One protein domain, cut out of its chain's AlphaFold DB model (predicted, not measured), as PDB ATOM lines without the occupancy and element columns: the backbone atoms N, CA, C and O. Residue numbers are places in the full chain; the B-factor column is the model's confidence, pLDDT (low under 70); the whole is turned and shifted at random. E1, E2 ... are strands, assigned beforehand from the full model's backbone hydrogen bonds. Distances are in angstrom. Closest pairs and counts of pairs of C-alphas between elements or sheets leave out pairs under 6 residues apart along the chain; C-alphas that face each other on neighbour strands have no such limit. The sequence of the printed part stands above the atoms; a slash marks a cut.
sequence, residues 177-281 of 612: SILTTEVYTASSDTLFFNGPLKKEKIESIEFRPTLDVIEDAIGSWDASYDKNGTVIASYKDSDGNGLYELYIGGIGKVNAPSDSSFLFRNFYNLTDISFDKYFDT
ATOM      1  N   SER A 177     -23.554  30.034  35.863       94.38
ATOM      2  CA  SER A 177     -23.915  29.970  37.280       94.38
ATOM      3  C   SER A 177     -25.345  29.458  37.470       94.38
ATOM      4  O   SER A 177     -26.208  30.195  37.942       94.38
ATOM      5  N   ILE A 178     -25.634  28.221  37.061       95.19
ATOM      6  CA  ILE A 178     -26.974  27.628  37.210       95.19
ATOM      7  C   ILE A 178     -27.163  27.137  38.645       95.19
ATOM      8  O   ILE A 178     -26.410  26.291  39.133       95.19
ATOM      9  N   LEU A 179     -28.196  27.650  39.310       94.62
ATOM     10  CA  LEU A 179     -28.589  27.221  40.650       94.62
ATOM     11  C   LEU A 179     -29.071  25.766  40.622       94.62
ATOM     12  O   LEU A 179     -29.690  25.329  39.662       94.62
ATOM     13  N   THR A 180     -28.821  24.973  41.654       90.75
ATOM     14  CA  THR A 180     -29.393  23.620  41.692       90.75
ATOM     15  C   THR A 180     -30.917  23.666  41.874       90.75
ATOM     16  O   THR A 180     -31.447  24.536  42.562       90.75
ATOM     17  N   THR A 181     -31.639  22.699  41.303       79.50
ATOM     18  CA  THR A 181     -33.066  22.482  41.593       79.50
ATOM     19  C   THR A 181     -33.245  21.409  42.649       79.50
ATOM     20  O   THR A 181     -32.330  20.641  42.951       79.50
ATOM     21  N   GLU A 182     -34.464  21.313  43.167       69.31
ATOM     22  CA  GLU A 182     -34.900  20.138  43.906       69.31
ATOM     23  C   GLU A 182     -35.398  19.051  42.953       69.31
ATOM     24  O   GLU A 182     -36.013  19.328  41.921       69.31
ATOM     25  N   VAL A 183     -35.185  17.795  43.343       62.22
ATOM     26  CA  VAL A 183     -36.008  16.678  42.876       62.22
ATOM     27  C   VAL A 183     -37.142  16.545  43.885       62.22
ATOM     28  O   VAL A 183     -36.881  16.491  45.084       62.22
ATOM     29  N   TYR A 184     -38.396  16.515  43.427       60.94
ATOM     30  CA  TYR A 184     -39.550  16.360  44.314       60.94
ATOM     31  C   TYR A 184     -39.366  15.150  45.246       60.94
ATOM     32  O   TYR A 184     -39.280  14.010  44.785       60.94
ATOM     33  N   THR A 185     -39.352  15.390  46.556       55.38
ATOM     34  CA  THR A 185     -39.430  14.345  47.577       55.38
ATOM     35  C   THR A 185     -40.708  14.536  48.390       55.38
ATOM     36  O   THR A 185     -41.127  15.652  48.691       55.38
ATOM     37  N   ALA A 186     -41.376  13.434  48.739       50.12
ATOM     38  CA  ALA A 186     -42.600  13.467  49.544       50.12
ATOM     39  C   ALA A 186     -42.348  13.838  51.025       50.12
ATOM     40  O   ALA A 186     -43.291  13.927  51.809       50.12
ATOM     41  N   SER A 187     -41.086  14.031  51.421       53.66
ATOM     42  CA  SER A 187     -40.666  14.381  52.779       53.66
ATOM     43  C   SER A 187     -40.666  15.894  53.003       53.66
ATOM     44  O   SER A 187     -40.195  16.647  52.157       53.66
ATOM     45  N   SER A 188     -41.111  16.336  54.181       50.44
ATOM     46  CA  SER A 188     -41.034  17.735  54.632       50.44
ATOM     47  C   SER A 188     -39.604  18.241  54.875       50.44
ATOM     48  O   SER A 188     -39.401  19.446  54.968       50.44
ATOM     49  N   ASP A 189     -38.619  17.343  54.962       53.75
ATOM     50  CA  ASP A 189     -37.204  17.663  55.185       53.75
ATOM     51  C   ASP A 189     -36.475  18.019  53.876       53.75
ATOM     52  O   ASP A 189     -35.483  17.394  53.498       53.75
ATOM     53  N   THR A 190     -36.965  19.024  53.148       69.44
ATOM     54  CA  THR A 190     -36.237  19.539  51.980       69.44
ATOM     55  C   THR A 190     -35.119  20.463  52.461       69.44
ATOM     56  O   THR A 190     -35.365  21.621  52.817       69.44
ATOM     57  N   LEU A 191     -33.892  19.936  52.519       78.62
ATOM     58  CA  LEU A 191     -32.681  20.756  52.555       78.62
ATOM     59  C   LEU A 191     -32.682  21.676  51.339       78.62
ATOM     60  O   LEU A 191     -32.998  21.241  50.232       78.62
ATOM     61  N   PHE A 192     -32.315  22.935  51.531       72.19
ATOM     62  CA  PHE A 192     -32.300  23.876  50.429       72.19
ATOM     63  C   PHE A 192     -31.016  23.757  49.613       72.19
ATOM     64  O   PHE A 192     -29.920  23.782  50.168       72.19
ATOM     65  N   PHE A 193     -31.149  23.632  48.291       76.56
ATOM     66  CA  PHE A 193     -30.033  23.639  47.340       76.56
ATOM     67  C   PHE A 193     -28.881  22.680  47.658       76.56
ATOM     68  O   PHE A 193     -27.707  23.011  47.465       76.56
ATOM     69  N   ASN A 194     -29.214  21.474  48.138       76.69
ATOM     70  CA  ASN A 194     -28.247  20.458  48.574       76.69
ATOM     71  C   ASN A 194     -27.289  20.961  49.681       76.69
ATOM     72  O   ASN A 194     -26.185  20.436  49.823       76.69
ATOM     73  N   GLY A 195     -27.691  22.001  50.415       87.75
ATOM     74  CA  GLY A 195     -26.952  22.602  51.518       87.75
ATOM     75  C   GLY A 195     -27.329  22.031  52.886       87.75
ATOM     76  O   GLY A 195     -28.179  21.147  52.984       87.75
ATOM     77  N   PRO A 196     -26.719  22.545  53.967       90.38
ATOM     78  CA  PRO A 196     -26.957  22.064  55.328       90.38
ATOM     79  C   PRO A 196     -28.251  22.608  55.958       90.38
ATOM     80  O   PRO A 196     -28.689  22.096  56.989       90.38
ATOM     81  N   LEU A 197     -28.859  23.647  55.376       91.31
ATOM     82  CA  LEU A 197     -30.023  24.323  55.944       91.31
ATOM     83  C   LEU A 197     -31.342  23.714  55.467       91.31
ATOM     84  O   LEU A 197     -31.557  23.490  54.275       91.31
ATOM     85  N   LYS A 198     -32.274  23.530  56.405       91.50
ATOM     86  CA  LYS A 198     -33.688  23.298  56.088       91.50
ATOM     87  C   LYS A 198     -34.351  24.621  55.698       91.50
ATOM     88  O   LYS A 198     -34.079  25.640  56.322       91.50
ATOM     89  N   LYS A 199     -35.287  24.602  54.744       91.19
ATOM     90  CA  LYS A 199     -36.023  25.810  54.307       91.19
ATOM     91  C   LYS A 199     -36.749  26.549  55.430       91.19
ATOM     92  O   LYS A 199     -36.775  27.771  55.449       91.19
ATOM     93  N   GLU A 200     -37.304  25.812  56.392       91.06
ATOM     94  CA  GLU A 200     -37.969  26.392  57.566       91.06
ATOM     95  C   GLU A 200     -37.021  27.194  58.467       91.06
ATOM     96  O   GLU A 200     -37.478  27.926  59.334       91.06
ATOM     97  N   LYS A 201     -35.706  27.057  58.286       95.25
ATOM     98  CA  LYS A 201     -34.696  27.802  59.032       95.25
ATOM     99  C   LYS A 201     -34.220  29.059  58.316       95.25
ATOM    100  O   LYS A 201     -33.344  29.716  58.843       95.25
ATOM    101  N   ILE A 202     -34.753  29.391  57.145       96.81
ATOM    102  CA  ILE A 202     -34.314  30.558  56.375       96.81
ATOM    103  C   ILE A 202     -35.347  31.673  56.538       96.81
ATOM    104  O   ILE A 202     -36.533  31.455  56.275       96.81
ATOM    105  N   GLU A 203     -34.895  32.852  56.963       97.94
ATOM    106  CA  GLU A 203     -35.744  34.035  57.167       97.94
ATOM    107  C   GLU A 203     -35.528  35.143  56.132       97.94
ATOM    108  O   GLU A 203     -36.450  35.928  55.893       97.94
ATOM    109  N   SER A 204     -34.376  35.166  55.455       98.31
ATOM    110  CA  SER A 204     -34.127  36.049  54.311       98.31
ATOM    111  C   SER A 204     -33.258  35.392  53.236       98.31
ATOM    112  O   SER A 204     -32.481  34.476  53.523       98.31
ATOM    113  N   ILE A 205     -33.417  35.830  51.983       98.19
ATOM    114  CA  ILE A 205     -32.598  35.390  50.842       98.19
ATOM    115  C   ILE A 205     -32.126  36.607  50.037       98.19
ATOM    116  O   ILE A 205     -32.949  37.405  49.598       98.19
ATOM    117  N   GLU A 206     -30.830  36.698  49.749       98.00
ATOM    118  CA  GLU A 206     -30.235  37.749  48.911       98.00
ATOM    119  C   GLU A 206     -29.381  37.148  47.782       98.00
ATOM    120  O   GLU A 206     -28.455  36.371  48.030       98.00
ATOM    121  N   PHE A 207     -29.655  37.520  46.527       97.81
ATOM    122  CA  PHE A 207     -28.824  37.154  45.373       97.81
ATOM    123  C   PHE A 207     -27.709  38.177  45.117       97.81
ATOM    124  O   PHE A 207     -27.943  39.381  45.148       97.81
ATOM    125  N   ARG A 208     -26.491  37.710  44.806       96.31
ATOM    126  CA  ARG A 208     -25.284  38.552  44.672       96.31
ATOM    127  C   ARG A 208     -24.481  38.237  43.395       96.31
ATOM    128  O   ARG A 208     -24.454  37.090  42.949       96.31
ATOM    129  N   PRO A 209     -23.763  39.221  42.813       93.31
ATOM    130  CA  PRO A 209     -22.978  39.051  41.582       93.31
ATOM    131  C   PRO A 209     -21.566  38.490  41.801       93.31
ATOM    132  O   PRO A 209     -20.733  38.572  40.897       93.31
ATOM    133  N   THR A 210     -21.259  38.009  43.004       92.00
ATOM    134  CA  THR A 210     -19.932  37.516  43.385       92.00
ATOM    135  C   THR A 210     -20.044  36.143  44.032       92.00
ATOM    136  O   THR A 210     -21.071  35.836  44.627       92.00
ATOM    137  N   LEU A 211     -18.977  35.347  43.950       93.38
ATOM    138  CA  LEU A 211     -18.828  34.083  44.676       93.38
ATOM    139  C   LEU A 211     -18.282  34.276  46.101       93.38
ATOM    140  O   LEU A 211     -18.142  33.296  46.830       93.38
ATOM    141  N   ASP A 212     -17.965  35.515  46.495       93.88
ATOM    142  CA  ASP A 212     -17.422  35.814  47.819       93.88
ATOM    143  C   ASP A 212     -18.409  35.424  48.922       93.88
ATOM    144  O   ASP A 212     -19.522  35.960  49.020       93.88
ATOM    145  N   VAL A 213     -17.952  34.525  49.795       96.94
ATOM    146  CA  VAL A 213     -18.622  34.204  51.056       96.94
ATOM    147  C   VAL A 213     -18.717  35.484  51.885       96.94
ATOM    148  O   VAL A 213     -17.750  36.241  51.982       96.94
ATOM    149  N   ILE A 214     -19.897  35.751  52.449       96.62
ATOM    150  CA  ILE A 214     -20.106  36.922  53.307       96.62
ATOM    151  C   ILE A 214     -19.149  36.912  54.508       96.62
ATOM    152  O   ILE A 214     -18.740  35.855  54.993       96.62
ATOM    153  N   GLU A 215     -18.838  38.098  55.022       95.31
ATOM    154  CA  GLU A 215     -18.159  38.231  56.310       95.31
ATOM    155  C   GLU A 215     -19.017  37.609  57.426       95.31
ATOM    156  O   GLU A 215     -20.248  37.656  57.372       95.31
ATOM    157  N   ASP A 216     -18.361  36.983  58.406       94.19
ATOM    158  CA  ASP A 216     -18.997  36.295  59.539       94.19
ATOM    159  C   ASP A 216     -19.968  35.155  59.164       94.19
ATOM    160  O   ASP A 216     -20.832  34.770  59.956       94.19
ATOM    161  N   ALA A 217     -19.825  34.570  57.967       97.38
ATOM    162  CA  ALA A 217     -20.590  33.388  57.584       97.38
ATOM    163  C   ALA A 217     -20.368  32.230  58.573       97.38
ATOM    164  O   ALA A 217     -19.236  31.825  58.841       97.38
ATOM    165  N   ILE A 218     -21.462  31.624  59.037       97.44
ATOM    166  CA  ILE A 218     -21.431  30.387  59.833       97.44
ATOM    167  C   ILE A 218     -20.977  29.214  58.958       97.44
ATOM    168  O   ILE A 218     -20.280  28.308  59.416       97.44
ATOM    169  N   GLY A 219     -21.373  29.226  57.686       96.94
ATOM    170  CA  GLY A 219     -20.979  28.222  56.715       96.94
ATOM    171  C   GLY A 219     -21.268  28.654  55.284       96.94
ATOM    172  O   GLY A 219     -21.981  29.625  55.023       96.94
ATOM    173  N   SER A 220     -20.707  27.901  54.344       97.12
ATOM    174  CA  SER A 220     -20.976  28.037  52.916       97.12
ATOM    175  C   SER A 220     -20.939  26.677  52.227       97.12
ATOM    176  O   SER A 220     -20.391  25.709  52.761       97.12
ATOM    177  N   TRP A 221     -21.561  26.587  51.056       96.00
ATOM    178  CA  TRP A 221     -21.524  25.401  50.212       96.00
ATOM    179  C   TRP A 221     -21.682  25.765  48.737       96.00
ATOM    180  O   TRP A 221     -22.159  26.844  48.380       96.00
ATOM    181  N   ASP A 222     -21.308  24.828  47.872       93.94
ATOM    182  CA  ASP A 222     -21.550  24.929  46.440       93.94
ATOM    183  C   ASP A 222     -23.018  24.609  46.123       93.94
ATOM    184  O   ASP A 222     -23.462  23.459  46.237       93.94
ATOM    185  N   ALA A 223     -23.772  25.634  45.735       94.94
ATOM    186  CA  ALA A 223     -25.182  25.566  45.370       94.94
ATOM    187  C   ALA A 223     -25.402  25.452  43.850       94.94
ATOM    188  O   ALA A 223     -26.549  25.488  43.396       94.94
ATOM    189  N   SER A 224     -24.337  25.295  43.057       93.81
ATOM    190  CA  SER A 224     -24.453  25.101  41.612       93.81
ATOM    191  C   SER A 224     -25.059  23.737  41.282       93.81
ATOM    192  O   SER A 224     -24.910  22.766  42.033       93.81
ATOM    193  N   TYR A 225     -25.752  23.667  40.145       91.00
ATOM    194  CA  TYR A 225     -26.384  22.446  39.645       91.00
ATOM    195  C   TYR A 225     -25.378  21.293  39.480       91.00
ATOM    196  O   TYR A 225     -25.619  20.192  39.970       91.00
ATOM    197  N   ASP A 226     -24.212  21.572  38.888       89.44
ATOM    198  CA  ASP A 226     -23.178  20.568  38.586       89.44
ATOM    199  C   ASP A 226     -22.092  20.429  39.667       89.44
ATOM    200  O   ASP A 226     -21.095  19.739  39.442       89.44
ATOM    201  N   LYS A 227     -22.239  21.095  40.821       89.50
ATOM    202  CA  LYS A 227     -21.218  21.129  41.887       89.50
ATOM    203  C   LYS A 227     -19.834  21.565  41.383       89.50
ATOM    204  O   LYS A 227     -18.817  20.924  41.647       89.50
ATOM    205  N   ASN A 228     -19.822  22.637  40.594       88.00
ATOM    206  CA  ASN A 228     -18.647  23.162  39.900       88.00
ATOM    207  C   ASN A 228     -18.155  24.515  40.459       88.00
ATOM    208  O   ASN A 228     -17.336  25.173  39.823       88.00
ATOM    209  N   GLY A 229     -18.664  24.954  41.611       90.31
ATOM    210  CA  GLY A 229     -18.269  26.190  42.289       90.31
ATOM    211  C   GLY A 229     -18.780  27.482  41.648       90.31
ATOM    212  O   GLY A 229     -18.388  28.564  42.070       90.31
ATOM    213  N   THR A 230     -19.650  27.404  40.637       93.19
ATOM    214  CA  THR A 230     -20.161  28.595  39.925       93.19
ATOM    215  C   THR A 230     -21.312  29.293  40.640       93.19
ATOM    216  O   THR A 230     -21.708  30.385  40.226       93.19
ATOM    217  N   VAL A 231     -21.849  28.686  41.699       95.81
ATOM    218  CA  VAL A 231     -22.827  29.295  42.599       95.81
ATOM    219  C   VAL A 231     -22.454  28.918  44.023       95.81
ATOM    220  O   VAL A 231     -22.448  27.737  44.368       95.81
ATOM    221  N   ILE A 232     -22.164  29.908  44.859       96.06
ATOM    222  CA  ILE A 232     -21.830  29.704  46.269       96.06
ATOM    223  C   ILE A 232     -22.959  30.261  47.120       96.06
ATOM    224  O   ILE A 232     -23.344  31.419  46.980       96.06
ATOM    225  N   ALA A 233     -23.486  29.430  48.011       97.44
ATOM    226  CA  ALA A 233     -24.414  29.863  49.037       97.44
ATOM    227  C   ALA A 233     -23.677  29.978  50.372       97.44
ATOM    228  O   ALA A 233     -22.887  29.105  50.732       97.44
ATOM    229  N   SER A 234     -23.943  31.043  51.117       98.00
ATOM    230  CA  SER A 234     -23.401  31.274  52.458       98.00
ATOM    231  C   SER A 234     -24.479  31.820  53.371       98.00
ATOM    232  O   SER A 234     -25.393  32.493  52.901       98.00
ATOM    233  N   TYR A 235     -24.378  31.548  54.665       97.94
ATOM    234  CA  TYR A 235     -25.408  31.927  55.621       97.94
ATOM    235  C   TYR A 235     -24.812  32.391  56.943       97.94
ATOM    236  O   TYR A 235     -23.721  31.963  57.334       97.94
ATOM    237  N   LYS A 236     -25.560  33.236  57.643       97.94
ATOM    238  CA  LYS A 236     -25.299  33.658  59.021       97.94
ATOM    239  C   LYS A 236     -26.620  33.725  59.789       97.94
ATOM    240  O   LYS A 236     -27.665  33.442  59.216       97.94
ATOM    241  N   ASP A 237     -26.518  33.986  61.082       97.88
ATOM    242  CA  ASP A 237     -27.631  34.225  62.002       97.88
ATOM    243  C   ASP A 237     -27.271  35.517  62.743       97.88
ATOM    244  O   ASP A 237     -26.502  35.484  63.712       97.88
ATOM    245  N   SER A 238     -27.664  36.671  62.195       96.94
ATOM    246  CA  SER A 238     -27.180  37.961  62.715       96.94
ATOM    247  C   SER A 238     -27.786  38.325  64.071       96.94
ATOM    248  O   SER A 238     -27.179  39.108  64.806       96.94
ATOM    249  N   ASP A 239     -28.971  37.809  64.402       97.00
ATOM    250  CA  ASP A 239     -29.698  38.138  65.634       97.00
ATOM    251  C   ASP A 239     -29.674  37.013  66.690       97.00
ATOM    252  O   ASP A 239     -30.062  37.235  67.842       97.00
ATOM    253  N   GLY A 240     -29.150  35.837  66.340       96.56
ATOM    254  CA  GLY A 240     -29.015  34.676  67.214       96.56
ATOM    255  C   GLY A 240     -30.333  33.942  67.466       96.56
ATOM    256  O   GLY A 240     -30.450  33.252  68.487       96.56
ATOM    257  N   ASN A 241     -31.342  34.113  66.608       96.88
ATOM    258  CA  ASN A 241     -32.680  33.549  66.798       96.88
ATOM    259  C   ASN A 241     -32.805  32.088  66.299       96.88
ATOM    260  O   ASN A 241     -33.811  31.416  66.569       96.88
ATOM    261  N   GLY A 242     -31.779  31.557  65.622       96.56
ATOM    262  CA  GLY A 242     -31.766  30.205  65.059       96.56
ATOM    263  C   GLY A 242     -32.522  30.052  63.733       96.56
ATOM    264  O   GLY A 242     -32.860  28.912  63.361       96.56
ATOM    265  N   LEU A 243     -32.812  31.166  63.066       97.56
ATOM    266  CA  LEU A 243     -33.142  31.338  61.655       97.56
ATOM    267  C   LEU A 243     -31.964  32.052  60.981       97.56
ATOM    268  O   LEU A 243     -31.150  32.694  61.632       97.56
ATOM    269  N   TYR A 244     -31.834  31.870  59.675       97.88
ATOM    270  CA  TYR A 244     -30.637  32.255  58.948       97.88
ATOM    271  C   TYR A 244     -30.960  33.196  57.796       97.88
ATOM    272  O   TYR A 244     -31.909  32.962  57.033       97.88
ATOM    273  N   GLU A 245     -30.105  34.195  57.616       98.25
ATOM    274  CA  GLU A 245     -30.019  34.977  56.392       98.25
ATOM    275  C   GLU A 245     -29.154  34.233  55.374       98.25
ATOM    276  O   GLU A 245     -27.997  33.887  55.641       98.25
ATOM    277  N   LEU A 246     -29.722  33.958  54.200       97.69
ATOM    278  CA  LEU A 246     -29.070  33.208  53.134       97.69
ATOM    279  C   LEU A 246     -28.632  34.132  51.997       97.69
ATOM    280  O   LEU A 246     -29.427  34.875  51.435       97.69
ATOM    281  N   TYR A 247     -27.382  33.997  51.573       97.81
ATOM    282  CA  TYR A 247     -26.795  34.771  50.486       97.81
ATOM    283  C   TYR A 247     -26.358  33.824  49.376       97.81
ATOM    284  O   TYR A 247     -25.636  32.861  49.638       97.81
ATOM    285  N   ILE A 248     -26.793  34.088  48.146       97.25
ATOM    286  CA  ILE A 248     -26.557  33.227  46.983       97.25
ATOM    287  C   ILE A 248     -25.781  34.017  45.935       97.25
ATOM    288  O   ILE A 248     -26.304  34.919  45.281       97.25
ATOM    289  N   GLY A 249     -24.513  33.666  45.789       96.31
ATOM    290  CA  GLY A 249     -23.561  34.313  44.908       96.31
ATOM    291  C   GLY A 249     -23.325  33.547  43.612       96.31
ATOM    292  O   GLY A 249     -23.223  32.323  43.632       96.31
ATOM    293  N   GLY A 250     -23.201  34.258  42.493       94.56
ATOM    294  CA  GLY A 250     -22.818  33.700  41.191       94.56
ATOM    295  C   GLY A 250     -21.765  34.548  40.485       94.56
ATOM    296  O   GLY A 250     -21.349  35.593  40.981       94.56
ATOM    297  N   ILE A 251     -21.337  34.130  39.295       90.69
ATOM    298  CA  ILE A 251     -20.351  34.858  38.485       90.69
ATOM    299  C   ILE A 251     -21.090  35.961  37.721       90.69
ATOM    300  O   ILE A 251     -21.567  35.778  36.600       90.69
ATOM    301  N   GLY A 252     -21.249  37.118  38.362       89.12
ATOM    302  CA  GLY A 252     -22.025  38.255  37.861       89.12
ATOM    303  C   GLY A 252     -23.541  38.086  38.000       89.12
ATOM    304  O   GLY A 252     -24.225  39.050  38.345       89.12
ATOM    305  N   LYS A 253     -24.071  36.881  37.766       93.50
ATOM    306  CA  LYS A 253     -25.472  36.499  37.991       93.50
ATOM    307  C   LYS A 253     -25.577  35.034  38.412       93.50
ATOM    308  O   LYS A 253     -24.644  34.264  38.219       93.50
ATOM    309  N   VAL A 254     -26.740  34.657  38.924       96.62
ATOM    310  CA  VAL A 254     -27.185  33.287  39.169       96.62
ATOM    311  C   VAL A 254     -28.360  33.006  38.237       96.62
ATOM    312  O   VAL A 254     -29.357  33.722  38.256       96.62
ATOM    313  N   ASN A 255     -28.249  31.970  37.417       97.00
ATOM    314  CA  ASN A 255     -29.290  31.559  36.488       97.00
ATOM    315  C   ASN A 255     -30.283  30.637  37.200       97.00
ATOM    316  O   ASN A 255     -29.903  29.629  37.807       97.00
ATOM    317  N   ALA A 256     -31.565  30.963  37.078       96.31
ATOM    318  CA  ALA A 256     -32.648  30.076  37.443       96.31
ATOM    319  C   ALA A 256     -32.616  28.823  36.549       96.31
ATOM    320  O   ALA A 256     -32.400  28.926  35.335       96.31
ATOM    321  N   PRO A 257     -32.875  27.635  37.104       95.06
ATOM    322  CA  PRO A 257     -32.988  26.420  36.307       95.06
ATOM    323  C   PRO A 257     -34.169  26.476  35.348       95.06
ATOM    324  O   PRO A 257     -35.199  27.080  35.654       95.06
ATOM    325  N   SER A 258     -34.061  25.795  34.201       95.19
ATOM    326  CA  SER A 258     -35.160  25.799  33.228       95.19
ATOM    327  C   SER A 258     -36.461  25.258  33.828       95.19
ATOM    328  O   SER A 258     -37.524  25.851  33.633       95.19
ATOM    329  N   ASP A 259     -36.372  24.190  34.624       95.12
ATOM    330  CA  ASP A 259     -37.451  23.787  35.519       95.12
ATOM    331  C   ASP A 259     -37.219  24.376  36.916       95.12
ATOM    332  O   ASP A 259     -36.480  23.820  37.723       95.12
ATOM    333  N   SER A 260     -37.850  25.516  37.196       95.31
ATOM    334  CA  SER A 260     -37.804  26.182  38.503       95.31
ATOM    335  C   SER A 260     -38.974  25.771  39.404       95.31
ATOM    336  O   SER A 260     -39.373  26.513  40.310       95.31
ATOM    337  N   SER A 261     -39.547  24.587  39.176       93.94
ATOM    338  CA  SER A 261     -40.573  24.050  40.063       93.94
ATOM    339  C   SER A 261     -40.065  23.975  41.500       93.94
ATOM    340  O   SER A 261     -38.938  23.555  41.757       93.94
ATOM    341  N   PHE A 262     -40.921  24.354  42.448       92.31
ATOM    342  CA  PHE A 262     -40.659  24.289  43.891       92.31
ATOM    343  C   PHE A 262     -39.483  25.139  44.413       92.31
ATOM    344  O   PHE A 262     -39.176  25.046  45.606       92.31
ATOM    345  N   LEU A 263     -38.856  25.979  43.575       93.31
ATOM    346  CA  LEU A 263     -37.581  26.633  43.896       93.31
ATOM    347  C   LEU A 263     -37.616  27.413  45.215       93.31
ATOM    348  O   LEU A 263     -36.704  27.287  46.010       93.31
ATOM    349  N   PHE A 264     -38.689  28.140  45.505       94.50
ATOM    350  CA  PHE A 264     -38.890  28.883  46.755       94.50
ATOM    351  C   PHE A 264     -40.129  28.392  47.520       94.50
ATOM    352  O   PHE A 264     -40.777  29.136  48.251       94.50
ATOM    353  N   ARG A 265     -40.484  27.112  47.374       93.12
ATOM    354  CA  ARG A 265     -41.625  26.501  48.070       93.12
ATOM    355  C   ARG A 265     -41.323  26.217  49.542       93.12
ATOM    356  O   ARG A 265     -40.252  25.704  49.839       93.12
ATOM    357  N   ASN A 266     -42.322  26.368  50.417       93.31
ATOM    358  CA  ASN A 266     -42.299  25.986  51.844       93.31
ATOM    359  C   ASN A 266     -41.269  26.748  52.692       93.31
ATOM    360  O   ASN A 266     -40.803  26.263  53.722       93.31
ATOM    361  N   PHE A 267     -40.928  27.960  52.276       94.00
ATOM    362  CA  PHE A 267     -40.149  28.897  53.072       94.00
ATOM    363  C   PHE A 267     -41.048  29.559  54.124       94.00
ATOM    364  O   PHE A 267     -41.462  30.709  53.996       94.00
ATOM    365  N   TYR A 268     -41.424  28.786  55.149       94.69
ATOM    366  CA  TYR A 268     -42.446  29.192  56.115       94.69
ATOM    367  C   TYR A 268     -42.059  30.440  56.913       94.69
ATOM    368  O   TYR A 268     -42.924  31.279  57.140       94.69
ATOM    369  N   ASN A 269     -40.780  30.574  57.278       96.94
ATOM    370  CA  ASN A 269     -40.257  31.688  58.074       96.94
ATOM    371  C   ASN A 269     -39.619  32.805  57.232       96.94
ATOM    372  O   ASN A 269     -39.131  33.775  57.800       96.94
ATOM    373  N   LEU A 270     -39.637  32.703  55.899       97.94
ATOM    374  CA  LEU A 270     -39.076  33.733  55.027       97.94
ATOM    375  C   LEU A 270     -39.895  35.016  55.147       97.94
ATOM    376  O   LEU A 270     -41.104  35.008  54.911       97.94
ATOM    377  N   THR A 271     -39.226  36.100  55.516       98.12
ATOM    378  CA  THR A 271     -39.805  37.437  55.680       98.12
ATOM    379  C   THR A 271     -39.338  38.411  54.608       98.12
ATOM    380  O   THR A 271     -40.051  39.383  54.353       98.12
ATOM    381  N   ASP A 272     -38.207  38.123  53.958       98.25
ATOM    382  CA  ASP A 272     -37.622  38.948  52.904       98.25
ATOM    383  C   ASP A 272     -36.923  38.095  51.832       98.25
ATOM    384  O   ASP A 272     -36.317  37.067  52.132       98.25
ATOM    385  N   ILE A 273     -37.016  38.500  50.567       97.94
ATOM    386  CA  ILE A 273     -36.227  37.919  49.477       97.94
ATOM    387  C   ILE A 273     -35.913  38.996  48.442       97.94
ATOM    388  O   ILE A 273     -36.822  39.613  47.886       97.94
ATOM    389  N   SER A 274     -34.628  39.169  48.141       96.81
ATOM    390  CA  SER A 274     -34.142  40.088  47.115       96.81
ATOM    391  C   SER A 274     -33.433  39.343  45.987       96.81
ATOM    392  O   SER A 274     -32.456  38.620  46.195       96.81
ATOM    393  N   PHE A 275     -33.923  39.551  44.764       96.44
ATOM    394  CA  PHE A 275     -33.313  39.042  43.532       96.44
ATOM    395  C   PHE A 275     -32.346  40.039  42.881       96.44
ATOM    396  O   PHE A 275     -31.468  39.639  42.105       96.44
ATOM    397  N   ASP A 276     -32.551  41.336  43.140       87.62
ATOM    398  CA  ASP A 276     -31.952  42.451  42.405       87.62
ATOM    399  C   ASP A 276     -31.937  42.186  40.878       87.62
ATOM    400  O   ASP A 276     -32.893  41.668  40.293       87.62
ATOM    401  N   LYS A 277     -30.835  42.528  40.203       90.00
ATOM    402  CA  LYS A 277     -30.547  42.199  38.795       90.00
ATOM    403  C   LYS A 277     -29.687  40.936  38.646       90.00
ATOM    404  O   LYS A 277     -29.138  40.694  37.565       90.00
ATOM    405  N   TYR A 278     -29.511  40.186  39.734       95.56
ATOM    406  CA  TYR A 278     -28.533  39.104  39.831       95.56
ATOM    407  C   TYR A 278     -29.152  37.719  39.679       95.56
ATOM    408  O   TYR A 278     -28.404  36.780  39.445       95.56
ATOM    409  N   PHE A 279     -30.477  37.584  39.726       97.38
ATOM    410  CA  PHE A 279     -31.158  36.327  39.423       97.38
ATOM    411  C   PHE A 279     -31.731  36.330  37.996       97.38
ATOM    412  O   PHE A 279     -32.719  37.004  37.704       97.38
ATOM    413  N   ASP A 280     -31.090  35.602  37.080       97.56
ATOM    414  CA  ASP A 280     -31.504  35.525  35.679       97.56
ATOM    415  C   ASP A 280     -32.533  34.414  35.467       97.56
ATOM    416  O   ASP A 280     -32.251  33.227  35.605       97.56
ATOM    417  N   THR A 281     -33.740  34.808  35.095       97.69
ATOM    418  CA  THR A 281     -34.897  33.919  34.939       97.69
ATOM    419  C   THR A 281     -35.240  33.639  33.478       97.69
ATOM    420  O   THR A 281     -36.200  32.927  33.188       97.69
TER     421      THR A 281
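Overview. This is residues 177 to 281 of the 612 residues of the protein "Bacterial surface protein 26-residue PARCEL repeat (3 repeats)" of Clostridium sp. CAG:594 (UniProt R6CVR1). With little regular structure, this domain is a wall of one twisted sheet, with long loops, residues 177 to 201 and 251 to 271, mostly over one face. The printed part has 105 residues, no named helix and strands E1 to E5; it is all strand, with under half in named elements. The mixed sheet runs E2, E3, E4, E1, E5. It is compact, radius of gyration of the C-alphas 12.7 A, spanning 35 by 31 by 22 A.

Arrangement. E1, residues 202 to 208, is parallel to E4, residues 244 to 250 (N 206 to O 246, 2.9 A), and to E5, residues 272 to 274 (N 274 to O 205, 2.8 A). E2, residues 219 to 222, E3, residues 231 to 236, and E4 form a meander of antiparallel hairpins (N 221 to O 233, 2.9 A; N 247 to O 234, 2.8 A).

Along the chain. E1, 16.8 A, begins at (-34.314, 30.558, 56.375). E2 measures 10.8 A, E3 17.2 A, E4 19.5 A. E5, 6.9 A, ends at (-34.142, 40.088, 47.115).

Size, cuts and confidence. The printed part has no cut. The E4 to E5 link is long. Residues 182 to 190 are under pLDDT 70.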